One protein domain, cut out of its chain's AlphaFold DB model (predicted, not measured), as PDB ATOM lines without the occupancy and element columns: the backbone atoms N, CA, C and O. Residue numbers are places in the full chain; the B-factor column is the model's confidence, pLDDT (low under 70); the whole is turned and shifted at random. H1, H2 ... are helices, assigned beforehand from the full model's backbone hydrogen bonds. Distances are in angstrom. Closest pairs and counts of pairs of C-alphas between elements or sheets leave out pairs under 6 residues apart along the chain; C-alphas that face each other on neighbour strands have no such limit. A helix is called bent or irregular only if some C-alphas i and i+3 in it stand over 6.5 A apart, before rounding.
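Overview. This is residues 118 to 175 of the 175 residues of an uncharacterized protein of Ruminococcus gnavus (UniProt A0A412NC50). One long helix, H3, makes the base of the model; H2 crosses it near its middle, H1 sticks out with residues 118 to 123, and H4 folds back from the far end of H3 in a loose V. H1 and H4 are two separate arms with a gap between them, and only H2 packs on H3. The printed part has 58 residues with four named helices, H1, H2, H3 and H4 in that order, and no named strand; its class is all helix. It is compact, with a radius of gyration of the C-alphas of 11.8 A, and the C-alphas span 31 by 24 by 18 A.

Along the chain. H1 is residues 118 to 125, 10.6 A from first to last C-alpha, and begins with C-alpha 118 at (106.095, 124.496, 99.645). H2 is residues 127 to 134, 10.3 A long. H3, the longest helix, is residues 141 to 157 and measures 25.5 A, from C-alpha 141 at (98.957, 106.044, 101.601) to C-alpha 157 at (83.123, 122.177, 89.882). H3 is irregular, but only just: C-alphas 142 and 145 are 6.6 A apart. H4 is residues 163 to 173, 15.1 A long, and ends with C-alpha 173 at (96.428, 120.478, 85.790).

Arrangement. H1 and H2 meet only through their link. H1 and H3 are close but not clearly touching; their closest C-alphas, those of Phe 125 and Asn 148, are 6.6 A apart. These two run the same way at a steep tilt of 68 degrees, only just short of about perpendicular. H2 and H3 touch, and their closest C-alphas are those of Pro 128 and Asn 148, 5.2 A apart. They run opposite ways at a steep tilt of 64 degrees. H3 and H4 are close but not clearly touching, with the closest C-alphas, those of Tyr 156 and Lys 166, 6.6 A apart. Their tilt is steep, 41 degrees, and they run opposite ways. H4 is apart from H1 and from H2. In H1, H2 and H4 every O i to N i+4 pair is within hydrogen-bond range, and in H3 11 of 13 are.

Size, cuts and confidence. The two C-alphas farthest apart are those of Gly 136 and Asn 175, at 33.0 A; the first and last printed C-alphas are 17.1 A apart. The printed part has no cut, and residue 175 is the chain's last residue. The links H1 to H2 and H3 to H4 are tight, the link H2 to H3 is short, and no link is long. The mean pLDDT of the printed part is 74.8. It is under 70 at residue 119 and at residues 159 to 175, of which 163 to 173 belong to H4, whose mean is 62.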
ATOM      1  N   ILE A 118     106.430 125.711 100.404       71.69
ATOM      2  CA  ILE A 118     106.095 124.496  99.645       71.69
ATOM      3  C   ILE A 118     105.477 123.438 100.567       71.69
ATOM      4  O   ILE A 118     104.566 122.713 100.163       71.69
ATOM      5  N   ALA A 119     105.933 123.341 101.820       69.06
ATOM      6  CA  ALA A 119     105.329 122.436 102.795       69.06
ATOM      7  C   ALA A 119     103.893 122.863 103.135       69.06
ATOM      8  O   ALA A 119     103.024 122.005 103.302       69.06
ATOM      9  N   PHE A 120     103.629 124.172 103.174       71.06
ATOM     10  CA  PHE A 120     102.280 124.712 103.326       71.06
ATOM     11  C   PHE A 120     101.394 124.388 102.119       71.06
ATOM     12  O   PHE A 120     100.307 123.846 102.300       71.06
ATOM     13  N   ILE A 121     101.884 124.607 100.897       71.12
ATOM     14  CA  ILE A 121     101.166 124.252  99.663       71.12
ATOM     15  C   ILE A 121     100.832 122.751  99.644       71.12
ATOM     16  O   ILE A 121      99.695 122.364  99.381       71.12
ATOM     17  N   LYS A 122     101.778 121.882 100.028       73.56
ATOM     18  CA  LYS A 122     101.530 120.434 100.157       73.56
ATOM     19  C   LYS A 122     100.452 120.103 101.193       73.56
ATOM     20  O   LYS A 122      99.682 119.173 100.974       73.56
ATOM     21  N   LYS A 123     100.394 120.824 102.319       74.94
ATOM     22  CA  LYS A 123      99.334 120.660 103.329       74.94
ATOM     23  C   LYS A 123      97.982 121.138 102.809       74.94
ATOM     24  O   LYS A 123      96.998 120.435 103.005       74.94
ATOM     25  N   PHE A 124      97.949 122.268 102.105       76.31
ATOM     26  CA  PHE A 124      96.744 122.783 101.461       76.31
ATOM     27  C   PHE A 124      96.165 121.742 100.502       76.31
ATOM     28  O   PHE A 124      95.025 121.324 100.663       76.31
ATOM     29  N   PHE A 125      96.982 121.186  99.606       76.62
ATOM     30  CA  PHE A 125      96.508 120.153  98.685       76.62
ATOM     31  C   PHE A 125      96.050 118.852  99.368       76.62
ATOM     32  O   PHE A 125      95.318 118.081  98.756       76.62
ATOM     33  N   ARG A 126      96.409 118.619 100.639       82.69
ATOM     34  CA  ARG A 126      95.965 117.465 101.444       82.69
ATOM     35  C   ARG A 126      94.669 117.695 102.230       82.69
ATOM     36  O   ARG A 126      94.216 116.763 102.903       82.69
ATOM     37  N   ILE A 127      94.073 118.891 102.167       82.06
ATOM     38  CA  ILE A 127      92.843 119.230 102.902       82.06
ATOM     39  C   ILE A 127      91.715 118.217 102.656       82.06
ATOM     40  O   ILE A 127      91.152 117.765 103.652       82.06
ATOM     41  N   PRO A 128      91.409 117.779 101.416       83.00
ATOM     42  CA  PRO A 128      90.301 116.850 101.201       83.00
ATOM     43  C   PRO A 128      90.465 115.524 101.949       83.00
ATOM     44  O   PRO A 128      89.567 115.110 102.676       83.00
ATOM     45  N   SER A 129      91.636 114.889 101.847       85.00
ATOM     46  CA  SER A 129      91.926 113.654 102.589       85.00
ATOM     47  C   SER A 129      91.940 113.875 104.102       85.00
ATOM     48  O   SER A 129      91.446 113.035 104.842       85.00
ATOM     49  N   THR A 130      92.439 115.023 104.572       83.88
ATOM     50  CA  THR A 130      92.449 115.362 106.006       83.88
ATOM     51  C   THR A 130      91.029 115.523 106.552       83.88
ATOM     52  O   THR A 130      90.728 115.027 107.632       83.88
ATOM     53  N   PHE A 131      90.149 116.186 105.798       82.94
ATOM     54  CA  PHE A 131      88.744 116.363 106.156       82.94
ATOM     55  C   PHE A 131      87.996 115.027 106.184       82.94
ATOM     56  O   PHE A 131      87.296 114.735 107.147       82.94
ATOM     57  N   LEU A 132      88.191 114.191 105.161       86.44
ATOM     58  CA  LEU A 132      87.578 112.866 105.103       86.44
ATOM     59  C   LEU A 132      88.098 111.946 106.223       86.44
ATOM     60  O   LEU A 132      87.312 111.231 106.839       86.44
ATOM     61  N   ASN A 133      89.387 112.028 106.564       87.62
ATOM     62  CA  ASN A 133      89.935 111.320 107.722       87.62
ATOM     63  C   ASN A 133      89.309 111.779 109.036       87.62
ATOM     64  O   ASN A 133      89.006 110.967 109.905       87.62
ATOM     65  N   TRP A 134      89.087 113.085 109.179       83.69
ATOM     66  CA  TRP A 134      88.472 113.647 110.374       83.69
ATOM     67  C   TRP A 134      87.025 113.174 110.583       83.69
ATOM     68  O   TRP A 134      86.617 112.981 111.725       83.69
ATOM     69  N   ILE A 135      86.275 112.910 109.507       88.75
ATOM     70  CA  ILE A 135      84.919 112.337 109.586       88.75
ATOM     71  C   ILE A 135      84.900 110.793 109.611       88.75
ATOM     72  O   ILE A 135      83.823 110.203 109.582       88.75
ATOM     73  N   GLY A 136      86.067 110.138 109.688       87.56
ATOM     74  CA  GLY A 136      86.189 108.699 109.957       87.56
ATOM     75  C   GLY A 136      86.548 107.805 108.766       87.56
ATOM     76  O   GLY A 136      86.530 106.584 108.916       87.56
ATOM     77  N   PHE A 137      86.885 108.360 107.599       87.69
ATOM     78  CA  PHE A 137      87.442 107.556 106.505       87.69
ATOM     79  C   PHE A 137      88.926 107.263 106.759       87.69
ATOM     80  O   PHE A 137      89.652 108.118 107.245       87.69
ATOM     81  N   ASP A 138      89.403 106.073 106.409       86.06
ATOM     82  CA  ASP A 138      90.835 105.762 106.449       86.06
ATOM     83  C   ASP A 138      91.316 105.391 105.046       86.06
ATOM     84  O   ASP A 138      90.789 104.480 104.399       86.06
ATOM     85  N   PHE A 139      92.302 106.132 104.548       81.38
ATOM     86  CA  PHE A 139      92.853 105.949 103.211       81.38
ATOM     87  C   PHE A 139      94.275 105.418 103.306       81.38
ATOM     88  O   PHE A 139      95.160 106.051 103.883       81.38
ATOM     89  N   LYS A 140      94.541 104.307 102.616       83.81
ATOM     90  CA  LYS A 140      95.913 103.821 102.411       83.81
ATOM     91  C   LYS A 140      96.751 104.905 101.733       83.81
ATOM     92  O   LYS A 140      96.254 105.594 100.836       83.81
ATOM     93  N   GLU A 141      98.035 104.997 102.077       75.12
ATOM     94  CA  GLU A 141      98.957 106.044 101.601       75.12
ATOM     95  C   GLU A 141      98.905 106.268 100.078       75.12
ATOM     96  O   GLU A 141      98.847 107.410  99.622       75.12
ATOM     97  N   GLY A 142      98.816 105.191  99.286       74.38
ATOM     98  CA  GLY A 142      98.695 105.267  97.825       74.38
ATOM     99  C   GLY A 142      97.400 105.921  97.319       74.38
ATOM    100  O   GLY A 142      97.421 106.625  96.312       74.38
ATOM    101  N   SER A 143      96.286 105.754  98.035       81.62
ATOM    102  CA  SER A 143      94.968 106.292  97.658       81.62
ATOM    103  C   SER A 143      94.762 107.759  98.053       81.62
ATOM    104  O   SER A 143      93.978 108.463  97.418       81.62
ATOM    105  N   THR A 144      95.524 108.266  99.031       84.19
ATOM    106  CA  THR A 144      95.399 109.653  99.524       84.19
ATOM    107  C   THR A 144      95.592 110.701  98.428       84.19
ATOM    108  O   THR A 144      94.903 111.719  98.410       84.19
ATOM    109  N   LYS A 145      96.504 110.465  97.476       82.44
ATOM    110  CA  LYS A 145      96.749 111.382  96.351       82.44
ATOM    111  C   LYS A 145      95.523 111.501  95.446       82.44
ATOM    112  O   LYS A 145      95.160 112.607  95.061       82.44
ATOM    113  N   PHE A 146      94.877 110.375  95.158       85.06
ATOM    114  CA  PHE A 146      93.696 110.317  94.301       85.06
ATOM    115  C   PHE A 146      92.480 110.966  94.971       85.06
ATOM    116  O   PHE A 146      91.789 111.770  94.357       85.06
ATOM    117  N   VAL A 147      92.285 110.705  96.266       85.94
ATOM    118  CA  VAL A 147      91.237 111.343  97.080       85.94
ATOM    119  C   VAL A 147      91.411 112.860  97.125       85.94
ATOM    120  O   VAL A 147      90.446 113.600  96.954       85.94
ATOM    121  N   ASN A 148      92.646 113.336  97.307       85.50
ATOM    122  CA  ASN A 148      92.940 114.766  97.269       85.50
ATOM    123  C   ASN A 148      92.630 115.376  95.898       85.50
ATOM    124  O   ASN A 148      91.977 116.414  95.844       85.50
ATOM    125  N   LEU A 149      93.032 114.721  94.804       83.44
ATOM    126  CA  LEU A 149      92.727 115.176  93.446       83.44
ATOM    127  C   LEU A 149      91.211 115.286  93.213       83.44
ATOM    128  O   LEU A 149      90.737 116.337  92.788       83.44
ATOM    129  N   ILE A 150      90.449 114.235  93.539       84.25
ATOM    130  CA  ILE A 150      88.985 114.231  93.396       84.25
ATOM    131  C   ILE A 150      88.350 115.325  94.248       84.25
ATOM    132  O   ILE A 150      87.487 116.049  93.762       84.25
ATOM    133  N   GLY A 151      88.776 115.476  95.504       83.06
ATOM    134  CA  GLY A 151      88.234 116.500  96.391       83.06
ATOM    135  C   GLY A 151      88.426 117.914  95.844       83.06
ATOM    136  O   GLY A 151      87.495 118.716  95.880       83.06
ATOM    137  N   TRP A 152      89.595 118.199  95.265       80.81
ATOM    138  CA  TRP A 152      89.848 119.477  94.599       80.81
ATOM    139  C   TRP A 152      89.052 119.647  93.305       80.81
ATOM    140  O   TRP A 152      88.557 120.745  93.060       80.81
ATOM    141  N   LEU A 153      88.862 118.587  92.512       80.56
ATOM    142  CA  LEU A 153      88.006 118.624  91.319       80.56
ATOM    143  C   LEU A 153      86.543 118.906  91.679       80.56
ATOM    144  O   LEU A 153      85.932 119.793  91.093       80.56
ATOM    145  N   ILE A 154      85.990 118.204  92.670       79.44
ATOM    146  CA  ILE A 154      84.624 118.440  93.160       79.44
ATOM    147  C   ILE A 154      84.483 119.892  93.603       79.44
ATOM    148  O   ILE A 154      83.554 120.582  93.195       79.44
ATOM    149  N   ALA A 155      85.424 120.381  94.404       74.75
ATOM    150  CA  ALA A 155      85.342 121.731  94.927       74.75
ATOM    151  C   ALA A 155      85.558 122.817  93.850       74.75
ATOM    152  O   ALA A 155      84.957 123.890  93.938       74.75
ATOM    153  N   TYR A 156      86.321 122.515  92.793       71.62
ATOM    154  CA  TYR A 156      86.406 123.321  91.573       71.62
ATOM    155  C   TYR A 156      85.057 123.388  90.838       71.62
ATOM    156  O   TYR A 156      84.571 124.483  90.552       71.62
ATOM    157  N   PHE A 157      84.413 122.241  90.582       72.94
ATOM    158  CA  PHE A 157      83.123 122.177  89.882       72.94
ATOM    159  C   PHE A 157      81.972 122.795  90.681       72.94
ATOM    160  O   PHE A 157      81.087 123.419  90.104       72.94
ATOM    161  N   LEU A 158      82.004 122.672  92.009       73.88
ATOM    162  CA  LEU A 158      81.028 123.285  92.912       73.88
ATOM    163  C   LEU A 158      81.249 124.792  93.111       73.88
ATOM    164  O   LEU A 158      80.507 125.421  93.861       73.88
ATOM    165  N   ASN A 159      82.251 125.375  92.444       69.38
ATOM    166  CA  ASN A 159      82.559 126.799  92.507       69.38
ATOM    167  C   ASN A 159      82.790 127.293  93.952       69.38
ATOM    168  O   ASN A 159      82.469 128.429  94.299       69.38
ATOM    169  N   LEU A 160      83.337 126.419  94.811       66.38
ATOM    170  CA  LEU A 160      83.520 126.677  96.248       66.38
ATOM    171  C   LEU A 160      84.683 127.637  96.541       66.38
ATOM    172  O   LEU A 160      84.903 128.008  97.695       66.38
ATOM    173  N   TYR A 161      85.421 128.052  95.509       66.56
ATOM    174  CA  TYR A 161      86.559 128.956  95.604       66.56
ATOM    175  C   TYR A 161      86.507 130.019  94.504       66.56
ATOM    176  O   TYR A 161      85.984 129.772  93.418       66.56
ATOM    177  N   GLY A 162      87.084 131.193  94.779       65.44
ATOM    178  CA  GLY A 162      87.180 132.283  93.804       65.44
ATOM    179  C   GLY A 162      87.942 131.891  92.531       65.44
ATOM    180  O   GLY A 162      88.716 130.928  92.527       65.44
ATOM    181  N   GLU A 163      87.737 132.664  91.460       66.19
ATOM    182  CA  GLU A 163      88.356 132.474  90.134       66.19
ATOM    183  C   GLU A 163      89.881 132.298  90.192       66.19
ATOM    184  O   GLU A 163      90.491 131.656  89.343       66.19
ATOM    185  N   GLU A 164      90.527 132.798  91.235       59.53
ATOM    186  CA  GLU A 164      91.979 132.782  91.355       59.53
ATOM    187  C   GLU A 164      92.519 131.417  91.808       59.53
ATOM    188  O   GLU A 164      93.568 130.976  91.337       59.53
ATOM    189  N   ILE A 165      91.777 130.695  92.659       63.59
ATOM    190  CA  ILE A 165      92.094 129.296  92.997       63.59
ATOM    191  C   ILE A 165      91.829 128.398  91.790       63.59
ATOM    192  O   ILE A 165      92.593 127.464  91.553       63.59
ATOM    193  N   LYS A 166      90.810 128.713  90.982       64.81
ATOM    194  CA  LYS A 166      90.584 128.014  89.716       64.81
ATOM    195  C   LYS A 166      91.774 128.167  88.784       64.81
ATOM    196  O   LYS A 166      92.248 127.158  88.289       64.81
ATOM    197  N   VAL A 167      92.304 129.377  88.596       66.75
ATOM    198  CA  VAL A 167      93.501 129.609  87.765       66.75
ATOM    199  C   VAL A 167      94.716 128.837  88.290       66.75
ATOM    200  O   VAL A 167      95.426 128.221  87.500       66.75
ATOM    201  N   LEU A 168      94.935 128.809  89.609       61.69
ATOM    202  CA  LEU A 168      96.037 128.054  90.219       61.69
ATOM    203  C   LEU A 168      95.886 126.532  90.025       61.69
ATOM    204  O   LEU A 168      96.859 125.859  89.691       61.69
ATOM    205  N   ILE A 169      94.677 125.989  90.212       65.38
ATOM    206  CA  ILE A 169      94.369 124.568  89.976       65.38
ATOM    207  C   ILE A 169      94.514 124.238  88.489       65.38
ATOM    208  O   ILE A 169      95.156 123.250  88.152       65.38
ATOM    209  N   SER A 170      93.984 125.078  87.600       63.31
ATOM    210  CA  SER A 170      94.118 124.918  86.151       63.31
ATOM    211  C   SER A 170      95.587 124.884  85.736       63.31
ATOM    212  O   SER A 170      95.986 123.952  85.054       63.31
ATOM    213  N   ALA A 171      96.413 125.821  86.220       62.00
ATOM    214  CA  ALA A 171      97.850 125.857  85.939       62.00
ATOM    215  C   ALA A 171      98.608 124.616  86.452       62.00
ATOM    216  O   ALA A 171      99.633 124.245  85.881       62.00
ATOM    217  N   PHE A 172      98.112 123.984  87.519       54.22
ATOM    218  CA  PHE A 172      98.634 122.723  88.047       54.22
ATOM    219  C   PHE A 172      98.146 121.490  87.266       54.22
ATOM    220  O   PHE A 172      98.820 120.472  87.281       54.22
ATOM    221  N   LEU A 173      96.983 121.562  86.611       56.69
ATOM    222  CA  LEU A 173      96.428 120.478  85.790       56.69
ATOM    223  C   LEU A 173      96.932 120.504  84.340       56.69
ATOM    224  O   LEU A 173      96.903 119.474  83.673       56.69
ATOM    225  N   THR A 174      97.341 121.670  83.835       49.47
ATOM    226  CA  THR A 174      97.851 121.841  82.463       49.47
ATOM    227  C   THR A 174      99.371 121.711  82.329       49.47
ATOM    228  O   THR A 174      99.871 121.796  81.211       49.47
ATOM    229  N   ASN A 175     100.098 121.527  83.435       40.47
ATOM    230  CA  ASN A 175     101.516 121.135  83.470       40.47
ATOM    231  C   ASN A 175     101.644 119.706  84.000       40.47
ATOM    232  O   ASN A 175     102.633 119.038  83.629       40.47
TER     233      ASN A 175